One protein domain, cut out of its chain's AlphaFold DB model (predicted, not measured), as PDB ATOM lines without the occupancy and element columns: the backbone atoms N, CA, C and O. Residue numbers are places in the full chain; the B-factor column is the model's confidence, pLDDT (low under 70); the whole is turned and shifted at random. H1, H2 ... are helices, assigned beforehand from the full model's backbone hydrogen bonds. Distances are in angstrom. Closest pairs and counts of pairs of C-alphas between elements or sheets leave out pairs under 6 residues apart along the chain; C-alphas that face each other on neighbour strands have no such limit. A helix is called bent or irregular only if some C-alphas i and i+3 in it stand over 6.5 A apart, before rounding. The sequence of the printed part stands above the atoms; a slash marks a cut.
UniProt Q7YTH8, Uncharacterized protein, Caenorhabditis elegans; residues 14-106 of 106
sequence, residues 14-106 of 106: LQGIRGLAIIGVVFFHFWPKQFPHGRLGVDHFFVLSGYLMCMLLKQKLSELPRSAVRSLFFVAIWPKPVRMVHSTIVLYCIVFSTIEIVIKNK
ATOM      1  N   LEU A  14     109.511 282.970 204.066       82.03
ATOM      2  CA  LEU A  14     110.177 281.792 204.641       82.03
ATOM      3  C   LEU A  14     110.518 281.969 206.127       82.03
ATOM      4  O   LEU A  14     110.489 281.009 206.897       82.03
ATOM      5  N   GLN A  15     110.837 283.195 206.547       81.73
ATOM      6  CA  GLN A  15     111.105 283.496 207.955       81.73
ATOM      7  C   GLN A  15     109.827 283.423 208.799       81.73
ATOM      8  O   GLN A  15     109.883 282.918 209.920       81.73
ATOM      9  N   GLY A  16     108.692 283.866 208.250       85.04
ATOM     10  CA  GLY A  16     107.374 283.771 208.876       85.04
ATOM     11  C   GLY A  16     106.922 282.326 209.065       85.04
ATOM     12  O   GLY A  16     106.556 281.947 210.174       85.04
ATOM     13  N   ILE A  17     107.045 281.483 208.030       86.02
ATOM     14  CA  ILE A  17     106.700 280.053 208.131       86.02
ATOM     15  C   ILE A  17     107.607 279.352 209.155       86.02
ATOM     16  O   ILE A  17     107.138 278.540 209.950       86.02
ATOM     17  N   ARG A  18     108.896 279.710 209.219       84.62
ATOM     18  CA  ARG A  18     109.796 279.202 210.265       84.62
ATOM     19  C   ARG A  18     109.346 279.621 211.669       84.62
ATOM     20  O   ARG A  18     109.416 278.811 212.587       84.62
ATOM     21  N   GLY A  19     108.876 280.858 211.837       85.21
ATOM     22  CA  GLY A  19     108.273 281.328 213.088       85.21
ATOM     23  C   GLY A  19     107.019 280.535 213.460       85.21
ATOM     24  O   GLY A  19     106.883 280.108 214.603       85.21
ATOM     25  N   LEU A  20     106.158 280.250 212.481       87.47
ATOM     26  CA  LEU A  20     104.969 279.421 212.673       87.47
ATOM     27  C   LEU A  20     105.327 277.984 213.089       87.47
ATOM     28  O   LEU A  20     104.682 277.430 213.977       87.47
ATOM     29  N   ALA A  21     106.391 277.407 212.521       86.08
ATOM     30  CA  ALA A  21     106.890 276.093 212.926       86.08
ATOM     31  C   ALA A  21     107.351 276.083 214.396       86.08
ATOM     32  O   ALA A  21     107.007 275.165 215.136       86.08
ATOM     33  N   ILE A  22     108.054 277.132 214.848       82.33
ATOM     34  CA  ILE A  22     108.464 277.281 216.257       82.33
ATOM     35  C   ILE A  22     107.237 277.383 217.172       82.33
ATOM     36  O   ILE A  22     107.194 276.721 218.205       82.33
ATOM     37  N   ILE A  23     106.222 278.161 216.782       83.99
ATOM     38  CA  ILE A  23     104.958 278.264 217.526       83.99
ATOM     39  C   ILE A  23     104.309 276.879 217.666       83.99
ATOM     40  O   ILE A  23     103.935 276.493 218.770       83.99
ATOM     41  N   GLY A  24     104.257 276.092 216.587       81.11
ATOM     42  CA  GLY A  24     103.755 274.715 216.622       81.11
ATOM     43  C   GLY A  24     104.515 273.810 217.602       81.11
ATOM     44  O   GLY A  24     103.895 273.035 218.330       81.11
ATOM     45  N   VAL A  25     105.844 273.949 217.689       78.75
ATOM     46  CA  VAL A  25     106.670 273.225 218.675       78.75
ATOM     47  C   VAL A  25     106.331 273.650 220.103       78.75
ATOM     48  O   VAL A  25     106.226 272.796 220.983       78.75
ATOM     49  N   VAL A  26     106.134 274.948 220.344       78.85
ATOM     50  CA  VAL A  26     105.745 275.469 221.664       78.85
ATOM     51  C   VAL A  26     104.375 274.925 222.077       78.85
ATOM     52  O   VAL A  26     104.252 274.381 223.172       78.85
ATOM     53  N   PHE A  27     103.369 274.974 221.197       79.77
ATOM     54  CA  PHE A  27     102.031 274.429 221.472       79.77
ATOM     55  C   PHE A  27     102.055 272.935 221.815       79.77
ATOM     56  O   PHE A  27     101.356 272.505 222.736       79.77
ATOM     57  N   PHE A  28     102.885 272.149 221.124       72.36
ATOM     58  CA  PHE A  28     103.032 270.727 221.423       72.36
ATOM     59  C   PHE A  28     103.539 270.460 222.846       72.36
ATOM     60  O   PHE A  28     103.094 269.505 223.480       72.36
ATOM     61  N   HIS A  29     104.427 271.304 223.375       74.60
ATOM     62  CA  HIS A  29     104.939 271.121 224.732       74.60
ATOM     63  C   HIS A  29     103.902 271.441 225.819       74.60
ATOM     64  O   HIS A  29     103.935 270.813 226.874       74.60
ATOM     65  N   PHE A  30     102.965 272.366 225.575       77.84
ATOM     66  CA  PHE A  30     101.887 272.670 226.526       77.84
ATOM     67  C   PHE A  30     100.799 271.582 226.563       77.84
ATOM     68  O   PHE A  30     100.270 271.285 227.633       77.84
ATOM     69  N   TRP A  31     100.482 270.949 225.425       74.22
ATOM     70  CA  TRP A  31      99.467 269.883 225.336       74.22
ATOM     71  C   TRP A  31      99.973 268.617 224.617       74.22
ATOM     72  O   TRP A  31      99.436 268.243 223.568       74.22
ATOM     73  N   PRO A  32     100.931 267.870 225.198       67.54
ATOM     74  CA  PRO A  32     101.504 266.689 224.547       67.54
ATOM     75  C   PRO A  32     100.467 265.582 224.294       67.54
ATOM     76  O   PRO A  32     100.568 264.853 223.311       67.54
ATOM     77  N   LYS A  33      99.432 265.474 225.144       67.38
ATOM     78  CA  LYS A  33      98.363 264.466 225.007       67.38
ATOM     79  C   LYS A  33      97.399 264.722 223.842       67.38
ATOM     80  O   LYS A  33      96.856 263.761 223.316       67.38
ATOM     81  N   GLN A  34      97.161 265.981 223.463       68.73
ATOM     82  CA  GLN A  34      96.211 266.325 222.388       68.73
ATOM     83  C   GLN A  34      96.867 266.296 221.001       68.73
ATOM     84  O   GLN A  34      96.191 266.088 219.997       68.73
ATOM     85  N   PHE A  35      98.191 266.452 220.936       65.78
ATOM     86  CA  PHE A  35      98.940 266.517 219.683       65.78
ATOM     87  C   PHE A  35      99.990 265.396 219.595       65.78
ATOM     88  O   PHE A  35     101.180 265.687 219.638       65.78
ATOM     89  N   PRO A  36      99.619 264.112 219.402       66.51
ATOM     90  CA  PRO A  36     100.592 263.010 219.288       66.51
ATOM     91  C   PRO A  36     101.613 263.208 218.150       66.51
ATOM     92  O   PRO A  36     102.713 262.655 218.178       66.51
ATOM     93  N   HIS A  37     101.279 264.051 217.169       66.48
ATOM     94  CA  HIS A  37     102.121 264.408 216.029       66.48
ATOM     95  C   HIS A  37     103.061 265.599 216.278       66.48
ATOM     96  O   HIS A  37     103.586 266.175 215.332       66.48
ATOM     97  N   GLY A  38     103.306 266.007 217.521       65.71
ATOM     98  CA  GLY A  38     104.071 267.222 217.811       65.71
ATOM     99  C   GLY A  38     105.489 267.328 217.261       65.71
ATOM    100  O   GLY A  38     105.997 268.433 217.070       65.71
ATOM    101  N   ARG A  39     106.117 266.192 216.942       70.16
ATOM    102  CA  ARG A  39     107.412 266.165 216.247       70.16
ATOM    103  C   ARG A  39     107.351 266.815 214.862       70.16
ATOM    104  O   ARG A  39     108.353 267.370 214.427       70.16
ATOM    105  N   LEU A  40     106.167 266.868 214.238       78.47
ATOM    106  CA  LEU A  40     105.972 267.523 212.946       78.47
ATOM    107  C   LEU A  40     106.445 268.978 212.961       78.47
ATOM    108  O   LEU A  40     106.997 269.432 211.966       78.47
ATOM    109  N   GLY A  41     106.268 269.729 214.054       78.47
ATOM    110  CA  GLY A  41     106.733 271.122 214.114       78.47
ATOM    111  C   GLY A  41     108.254 271.241 213.956       78.47
ATOM    112  O   GLY A  41     108.745 272.106 213.228       78.47
ATOM    113  N   VAL A  42     108.992 270.321 214.584       81.92
ATOM    114  CA  VAL A  42     110.456 270.235 214.500       81.92
ATOM    115  C   VAL A  42     110.887 269.836 213.086       81.92
ATOM    116  O   VAL A  42     111.779 270.467 212.517       81.92
ATOM    117  N   ASP A  43     110.201 268.863 212.483       87.07
ATOM    118  CA  ASP A  43     110.483 268.408 211.118       87.07
ATOM    119  C   ASP A  43     110.267 269.533 210.095       87.07
ATOM    120  O   ASP A  43     111.150 269.817 209.281       87.07
ATOM    121  N   HIS A  44     109.144 270.257 210.180       86.60
ATOM    122  CA  HIS A  44     108.873 271.412 209.317       86.60
ATOM    123  C   HIS A  44     109.941 272.502 209.476       86.60
ATOM    124  O   HIS A  44     110.392 273.075 208.481       86.60
ATOM    125  N   PHE A  45     110.389 272.777 210.705       85.92
ATOM    126  CA  PHE A  45     111.463 273.737 210.948       85.92
ATOM    127  C   PHE A  45     112.771 273.318 210.259       85.92
ATOM    128  O   PHE A  45     113.391 274.140 209.572       85.92
ATOM    129  N   PHE A  46     113.184 272.054 210.398       85.78
ATOM    130  CA  PHE A  46     114.413 271.558 209.779       85.78
ATOM    131  C   PHE A  46     114.339 271.551 208.251       85.78
ATOM    132  O   PHE A  46     115.288 272.005 207.607       85.78
ATOM    133  N   VAL A  47     113.212 271.134 207.671       90.17
ATOM    134  CA  VAL A  47     112.989 271.165 206.216       90.17
ATOM    135  C   VAL A  47     113.108 272.593 205.677       90.17
ATOM    136  O   VAL A  47     113.858 272.839 204.730       90.17
ATOM    137  N   LEU A  48     112.437 273.562 206.306       88.48
ATOM    138  CA  LEU A  48     112.470 274.963 205.874       88.48
ATOM    139  C   LEU A  48     113.853 275.598 206.050       88.48
ATOM    140  O   LEU A  48     114.312 276.350 205.188       88.48
ATOM    141  N   SER A  49     114.541 275.286 207.151       84.86
ATOM    142  CA  SER A  49     115.905 275.764 207.383       84.86
ATOM    143  C   SER A  49     116.880 275.180 206.357       84.86
ATOM    144  O   SER A  49     117.713 275.916 205.827       84.86
ATOM    145  N   GLY A  50     116.758 273.888 206.034       87.49
ATOM    146  CA  GLY A  50     117.547 273.227 204.997       87.49
ATOM    147  C   GLY A  50     117.300 273.821 203.610       87.49
ATOM    148  O   GLY A  50     118.255 274.154 202.908       87.49
ATOM    149  N   TYR A  51     116.036 274.051 203.248       88.79
ATOM    150  CA  TYR A  51     115.657 274.694 201.986       88.79
ATOM    151  C   TYR A  51     116.293 276.083 201.830       88.79
ATOM    152  O   TYR A  51     116.945 276.362 200.819       88.79
ATOM    153  N   LEU A  52     116.179 276.935 202.856       84.96
ATOM    154  CA  LEU A  52     116.788 278.266 202.848       84.96
ATOM    155  C   LEU A  52     118.316 278.183 202.749       84.96
ATOM    156  O   LEU A  52     118.940 278.976 202.043       84.96
ATOM    157  N   MET A  53     118.921 277.210 203.432       84.92
ATOM    158  CA  MET A  53     120.362 277.003 203.393       84.92
ATOM    159  C   MET A  53     120.847 276.609 201.998       84.92
ATOM    160  O   MET A  53     121.814 277.188 201.505       84.92
ATOM    161  N   CYS A  54     120.146 275.686 201.340       88.28
ATOM    162  CA  CYS A  54     120.427 275.272 199.970       88.28
ATOM    163  C   CYS A  54     120.252 276.425 198.975       88.28
ATOM    164  O   CYS A  54     121.100 276.597 198.101       88.28
ATOM    165  N   MET A  55     119.210 277.252 199.118       85.98
ATOM    166  CA  MET A  55     119.035 278.446 198.281       85.98
ATOM    167  C   MET A  55     120.203 279.426 198.432       85.98
ATOM    168  O   MET A  55     120.782 279.857 197.434       85.98
ATOM    169  N   LEU A  56     120.581 279.747 199.675       83.11
ATOM    170  CA  LEU A  56     121.705 280.643 199.962       83.11
ATOM    171  C   LEU A  56     123.033 280.068 199.458       83.11
ATOM    172  O   LEU A  56     123.887 280.810 198.973       83.11
ATOM    173  N   LEU A  57     123.211 278.751 199.566       84.55
ATOM    174  CA  LEU A  57     124.396 278.065 199.080       84.55
ATOM    175  C   LEU A  57     124.469 278.097 197.556       84.55
ATOM    176  O   LEU A  57     125.516 278.446 197.029       84.55
ATOM    177  N   LYS A  58     123.372 277.794 196.853       85.34
ATOM    178  CA  LYS A  58     123.322 277.800 195.385       85.34
ATOM    179  C   LYS A  58     123.719 279.161 194.809       85.34
ATOM    180  O   LYS A  58     124.508 279.197 193.873       85.34
ATOM    181  N   GLN A  59     123.232 280.254 195.403       84.40
ATOM    182  CA  GLN A  59     123.615 281.612 195.004       84.40
ATOM    183  C   GLN A  59     125.114 281.880 195.222       84.40
ATOM    184  O   GLN A  59     125.773 282.457 194.366       84.40
ATOM    185  N   LYS A  60     125.683 281.428 196.344       83.51
ATOM    186  CA  LYS A  60     127.124 281.586 196.599       83.51
ATOM    187  C   LYS A  60     127.995 280.679 195.733       83.51
ATOM    188  O   LYS A  60     129.134 281.021 195.443       83.51
ATOM    189  N   LEU A  61     127.479 279.517 195.341       85.49
ATOM    190  CA  LEU A  61     128.214 278.535 194.554       85.49
ATOM    191  C   LEU A  61     128.420 278.987 193.106       85.49
ATOM    192  O   LEU A  61     129.425 278.620 192.511       85.49
ATOM    193  N   SER A  62     127.509 279.791 192.545       82.70
ATOM    194  CA  SER A  62     127.693 280.377 191.210       82.70
ATOM    195  C   SER A  62     128.808 281.422 191.149       82.70
ATOM    196  O   SER A  62     129.320 281.693 190.069       82.70
ATOM    197  N   GLU A  63     129.192 281.995 192.288       83.46
ATOM    198  CA  GLU A  63     130.225 283.033 192.380       83.46
ATOM    199  C   GLU A  63     131.606 282.467 192.756       83.46
ATOM    200  O   GLU A  63     132.601 283.187 192.691       83.46
ATOM    201  N   LEU A  64     131.693 281.193 193.171       83.43
ATOM    202  CA  LEU A  64     132.901 280.626 193.778       83.43
ATOM    203  C   LEU A  64     133.432 279.375 193.055       83.43
ATOM    204  O   LEU A  64     132.659 278.530 192.602       83.43
ATOM    205  N   PRO A  65     134.767 279.190 193.009       86.77
ATOM    206  CA  PRO A  65     135.379 277.984 192.461       86.77
ATOM    207  C   PRO A  65     135.078 276.749 193.327       86.77
ATOM    208  O   PRO A  65     134.980 276.831 194.553       86.77
ATOM    209  N   ARG A  66     135.010 275.563 192.698       83.26
ATOM    210  CA  ARG A  66     134.672 274.284 193.365       83.26
ATOM    211  C   ARG A  66     135.601 273.925 194.537       83.26
ATOM    212  O   ARG A  66     135.174 273.254 195.472       83.26
ATOM    213  N   SER A  67     136.851 274.387 194.528       86.25
ATOM    214  CA  SER A  67     137.811 274.172 195.621       86.25
ATOM    215  C   SER A  67     137.461 274.946 196.901       86.25
ATOM    216  O   SER A  67     137.784 274.494 197.999       86.25
ATOM    217  N   ALA A  68     136.747 276.071 196.785       85.21
ATOM    218  CA  ALA A  68     136.344 276.918 197.909       85.21
ATOM    219  C   ALA A  68     135.035 276.465 198.583       85.21
ATOM    220  O   ALA A  68     134.614 277.033 199.591       85.21
ATOM    221  N   VAL A  69     134.378 275.420 198.069       85.04
ATOM    222  CA  VAL A  69     133.100 274.936 198.614       85.04
ATOM    223  C   VAL A  69     133.268 274.462 200.053       85.04
ATOM    224  O   VAL A  69     132.488 274.839 200.923       85.04
ATOM    225  N   ARG A  70     134.334 273.706 200.342       86.31
ATOM    226  CA  ARG A  70     134.606 273.198 201.693       86.31
ATOM    227  C   ARG A  70     134.731 274.331 202.712       86.31
ATOM    228  O   ARG A  70     134.077 274.285 203.749       86.31
ATOM    229  N   SER A  71     135.529 275.357 202.418       85.33
ATOM    230  CA  SER A  71     135.704 276.490 203.335       85.33
ATOM    231  C   SER A  71     134.412 277.293 203.505       85.33
ATOM    232  O   SER A  71     134.128 277.752 204.610       85.33
ATOM    233  N   LEU A  72     133.575 277.392 202.467       85.12
ATOM    234  CA  LEU A  72     132.260 278.025 202.556       85.12
ATOM    235  C   LEU A  72     131.337 277.317 203.568       85.12
ATOM    236  O   LEU A  72     130.684 277.996 204.367       85.12
ATOM    237  N   PHE A  73     131.311 275.977 203.571       84.07
ATOM    238  CA  PHE A  73     130.523 275.187 204.526       84.07
ATOM    239  C   PHE A  73     130.960 275.409 205.986       84.07
ATOM    240  O   PHE A  73     130.120 275.574 206.871       84.07
ATOM    241  N   PHE A  74     132.263 275.486 206.248       83.85
ATOM    242  CA  PHE A  74     132.759 275.709 207.610       83.85
ATOM    243  C   PHE A  74     132.605 277.164 208.074       83.85
ATOM    244  O   PHE A  74     132.144 277.410 209.183       83.85
ATOM    245  N   VAL A  75     132.944 278.143 207.229       80.26
ATOM    246  CA  VAL A  75     133.038 279.551 207.655       80.26
ATOM    247  C   VAL A  75     131.701 280.284 207.557       80.26
ATOM    248  O   VAL A  75     131.314 281.020 208.462       80.26
ATOM    249  N   ALA A  76     130.971 280.117 206.453       77.35
ATOM    250  CA  ALA A  76     129.785 280.931 206.167       77.35
ATOM    251  C   ALA A  76     128.475 280.239 206.550       77.35
ATOM    252  O   ALA A  76     127.466 280.917 206.803       77.35
ATOM    253  N   ILE A  77     128.477 278.906 206.528       79.29
ATOM    254  CA  ILE A  77     127.287 278.092 206.733       79.29
ATOM    255  C   ILE A  77     127.140 277.727 208.204       79.29
ATOM    256  O   ILE A  77     126.120 278.092 208.779       79.29
ATOM    257  N   TRP A  78     128.166 277.136 208.822       73.21
ATOM    258  CA  TRP A  78     128.152 276.648 210.208       73.21
ATOM    259  C   TRP A  78     127.637 277.624 211.287       73.21
ATOM    260  O   TRP A  78     126.836 277.201 212.123       73.21
ATOM    261  N   PRO A  79     127.984 278.932 211.303       77.33
ATOM    262  CA  PRO A  79     127.527 279.814 212.382       77.33
ATOM    263  C   PRO A  79     126.016 280.094 212.354       77.33
ATOM    264  O   PRO A  79     125.445 280.496 213.369       77.33
ATOM    265  N   LYS A  80     125.341 279.892 211.210       78.93
ATOM    266  CA  LYS A  80     123.899 280.150 211.074       78.93
ATOM    267  C   LYS A  80     123.029 279.125 211.819       78.93
ATOM    268  O   LYS A  80     122.235 279.564 212.651       78.93
ATOM    269  N   PRO A  81     123.147 277.803 211.579       76.26
ATOM    270  CA  PRO A  81     122.389 276.805 212.321       76.26
ATOM    271  C   PRO A  81     122.858 276.691 213.770       76.26
ATOM    272  O   PRO A  81     122.012 276.482 214.624       76.26
ATOM    273  N   VAL A  82     124.142 276.909 214.093       82.71
ATOM    274  CA  VAL A  82     124.606 276.880 215.498       82.71
ATOM    275  C   VAL A  82     123.836 277.883 216.359       82.71
ATOM    276  O   VAL A  82     123.375 277.540 217.444       82.71
ATOM    277  N   ARG A  83     123.605 279.100 215.847       79.69
ATOM    278  CA  ARG A  83     122.784 280.106 216.539       79.69
ATOM    279  C   ARG A  83     121.331 279.652 216.720       79.69
ATOM    280  O   ARG A  83     120.731 279.931 217.754       79.69
ATOM    281  N   MET A  84     120.773 278.957 215.729       79.13
ATOM    282  CA  MET A  84     119.407 278.422 215.793       79.13
ATOM    283  C   MET A  84     119.306 277.298 216.826       79.13
ATOM    284  O   MET A  84     118.413 277.331 217.663       79.13
ATOM    285  N   VAL A  85     120.252 276.356 216.801       81.18
ATOM    286  CA  VAL A  85     120.318 275.218 217.726       81.18
ATOM    287  C   VAL A  85     120.461 275.713 219.162       81.18
ATOM    288  O   VAL A  85     119.751 275.242 220.045       81.18
ATOM    289  N   HIS A  86     121.301 276.727 219.390       83.14
ATOM    290  CA  HIS A  86     121.393 277.381 220.691       83.14
ATOM    291  C   HIS A  86     120.032 277.936 221.145       83.14
ATOM    292  O   HIS A  86     119.596 277.650 222.255       83.14
ATOM    293  N   SER A  87     119.313 278.655 220.276       80.10
ATOM    294  CA  SER A  87     117.988 279.194 220.609       80.10
ATOM    295  C   SER A  87     116.951 278.103 220.894       80.10
ATOM    296  O   SER A  87     116.134 278.277 221.794       80.10
ATOM    297  N   THR A  88     116.960 276.993 220.152       80.91
ATOM    298  CA  THR A  88     116.026 275.883 220.390       80.91
ATOM    299  C   THR A  88     116.341 275.138 221.680       80.91
ATOM    300  O   THR A  88     115.416 274.746 222.382       80.91
ATOM    301  N   ILE A  89     117.623 274.991 222.031       85.03
ATOM    302  CA  ILE A  89     118.045 274.390 223.304       85.03
ATOM    303  C   ILE A  89     117.615 275.279 224.470       85.03
ATOM    304  O   ILE A  89     117.027 274.783 225.422       85.03
ATOM    305  N   VAL A  90     117.842 276.593 224.380       86.87
ATOM    306  CA  VAL A  90     117.412 277.545 225.415       86.87
ATOM    307  C   VAL A  90     115.893 277.518 225.583       86.87
ATOM    308  O   VAL A  90     115.409 277.430 226.708       86.87
ATOM    309  N   LEU A  91     115.133 277.523 224.483       82.55
ATOM    310  CA  LEU A  91     113.675 277.403 224.534       82.55
ATOM    311  C   LEU A  91     113.242 276.079 225.178       82.55
ATOM    312  O   LEU A  91     112.351 276.084 226.019       82.55
ATOM    313  N   TYR A  92     113.894 274.968 224.835       82.07
ATOM    314  CA  TYR A  92     113.629 273.667 225.445       82.07
ATOM    315  C   TYR A  92     113.920 273.671 226.952       82.07
ATOM    316  O   TYR A  92     113.086 273.218 227.727       82.07
ATOM    317  N   CYS A  93     115.044 274.248 227.389       85.85
ATOM    318  CA  CYS A  93     115.371 274.411 228.807       85.85
ATOM    319  C   CYS A  93     114.309 275.234 229.553       85.85
ATOM    320  O   CYS A  93     113.900 274.853 230.649       85.85
ATOM    321  N   ILE A  94     113.835 276.334 228.960       85.82
ATOM    322  CA  ILE A  94     112.791 277.189 229.546       85.82
ATOM    323  C   ILE A  94     111.469 276.429 229.652       85.82
ATOM    324  O   ILE A  94     110.820 276.447 230.698       85.82
ATOM    325  N   VAL A  95     111.070 275.744 228.581       81.90
ATOM    326  CA  VAL A  95     109.828 274.972 228.542       81.90
ATOM    327  C   VAL A  95     109.881 273.828 229.550       81.90
ATOM    328  O   VAL A  95     108.961 273.689 230.347       81.90
ATOM    329  N   PHE A  96     110.977 273.070 229.588       83.36
ATOM    330  CA  PHE A  96     111.180 271.993 230.555       83.36
ATOM    331  C   PHE A  96     111.116 272.511 231.998       83.36
ATOM    332  O   PHE A  96     110.377 271.970 232.814       83.36
ATOM    333  N   SER A  97     111.794 273.626 232.293       84.47
ATOM    334  CA  SER A  97     111.724 274.268 233.609       84.47
ATOM    335  C   SER A  97     110.302 274.717 233.965       84.47
ATOM    336  O   SER A  97     109.881 274.553 235.107       84.47
ATOM    337  N   THR A  98     109.540 275.232 232.995       81.96
ATOM    338  CA  THR A  98     108.145 275.650 233.206       81.96
ATOM    339  C   THR A  98     107.241 274.451 233.503       81.96
ATOM    340  O   THR A  98     106.412 274.522 234.406       81.96
ATOM    341  N   ILE A  99     107.417 273.337 232.786       81.31
ATOM    342  CA  ILE A  99     106.646 272.104 232.997       81.31
ATOM    343  C   ILE A  99     106.921 271.508 234.385       81.31
ATOM    344  O   ILE A  99     105.968 271.187 235.091       81.31
ATOM    345  N   GLU A 100     108.181 271.432 234.819       81.99
ATOM    346  CA  GLU A 100     108.547 270.962 236.167       81.99
ATOM    347  C   GLU A 100     107.923 271.830 237.275       81.99
ATOM    348  O   GLU A 100     107.391 271.311 238.259       81.99
ATOM    349  N   ILE A 101     107.917 273.159 237.106       82.69
ATOM    350  CA  ILE A 101     107.287 274.087 238.058       82.69
ATOM    351  C   ILE A 101     105.768 273.873 238.115       82.69
ATOM    352  O   ILE A 101     105.201 273.831 239.204       82.69
ATOM    353  N   VAL A 102     105.107 273.718 236.963       82.13
ATOM    354  CA  VAL A 102     103.656 273.483 236.892       82.13
ATOM    355  C   VAL A 102     103.274 272.133 237.500       82.13
ATOM    356  O   VAL A 102     102.273 272.057 238.206       82.13
ATOM    357  N   ILE A 103     104.063 271.079 237.269       80.76
ATOM    358  CA  ILE A 103     103.817 269.753 237.855       80.76
ATOM    359  C   ILE A 103     104.007 269.787 239.374       80.76
ATOM    360  O   ILE A 103     103.197 269.212 240.090       80.76
ATOM    361  N   LYS A 104     105.035 270.479 239.881       82.41
ATOM    362  CA  LYS A 104     105.312 270.561 241.324       82.41
ATOM    363  C   LYS A 104     104.336 271.464 242.095       82.41
ATOM    364  O   LYS A 104     104.232 271.334 243.309       82.41
ATOM    365  N   ASN A 105     103.651 272.382 241.414       83.92
ATOM    366  CA  ASN A 105     102.627 273.261 242.001       83.92
ATOM    367  C   ASN A 105     101.208 272.649 241.946       83.92
ATOM    368  O   ASN A 105     100.234 273.306 242.303       83.92
ATOM    369  N   LYS A 106     101.066 271.409 241.467       69.58
ATOM    370  CA  LYS A 106      99.799 270.673 241.462       69.58
ATOM    371  C   LYS A 106      99.777 269.620 242.562       69.58
ATOM    372  O   LYS A 106      98.673 269.403 243.107       69.58
TER     373      LYS A 106
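AT A GLANCE: This is residues 14 to 106 of the 106 residues of an uncharacterized protein of Caenorhabditis elegans (UniProt Q7YTH8). The model is a long, loosely held rod: H1 and H2 make a helical hairpin, and after a turn beyond the end of H2 the chain folds back through the short H3 into the long H4, which runs back beside the hairpin with few contacts to it. The last residues, 100 to 106, stick out at one end of the rod. The printed part has 93 residues with four named helices, in the order H1, H2, H3, H4, and no named strand; the class is all helix. The whole is loose, with a radius of gyration of the C-alphas of 17.4 A, and spans 61 by 20 by 18 A.

IN THESE COORDINATES: H1 covers residues 14 to 30 and begins at C-alpha 14, at (110.177, 281.792, 204.641); it is 25.1 A long from first to last C-alpha. H2 covers residues 39 to 61, is 32.5 A long and ends at C-alpha 61, at (128.214, 278.535, 194.554). H3 covers residues 66 to 77 and is 15.7 A long. It is irregular, but only just: C-alphas 67 and 70 are 6.9 A apart, and its line is a rough one. H4, residues 79 to 104, is the longest helix at 37.6 A and ends at C-alpha 104, at (105.312, 270.561, 241.324).

HOW THE PARTS SIT: H1 and H2 form a helical hairpin and touch, with the C-alphas of Val 25 and Gly 41 the closest at 5.0 A. Their lines stand at a shallow tilt of 22 degrees, and they run opposite ways. H2 and H3 are close but not clearly touching, with the C-alphas of Leu 61 and Val 69 the closest at 7.3 A. They run opposite ways at a steep tilt of 45 degrees. H3 and H4 meet only through their link. H4 and H2 are near each other, with 8 pairs of C-alphas within 10 A. H4 and H1 are close but not clearly touching; their closest C-alphas, those of His 29 and Val 95, are 7.3 A apart. These two run the same way at a shallow tilt of 24 degrees. H1 and H3 are apart. In H1, H2 and H4 every O i to N i+4 pair is within hydrogen-bond range, while in H3 this holds for 5 of 8.

THE WHOLE: The C-alphas farthest apart are those of Pro 65 and Lys 106, at 61.0 A. Residues 100 to 106, of which 100 to 104 belong to H4, stand free. The printed part has no cut and ends at residue 106, the chain's last residue. The links from H2 to H3 and from H3 to H4 are tight, the link from H1 to H2 is short, and no link is long. The mean pLDDT of the printed part is 81.4; residues 32 to 38 and residue 106 are under 70.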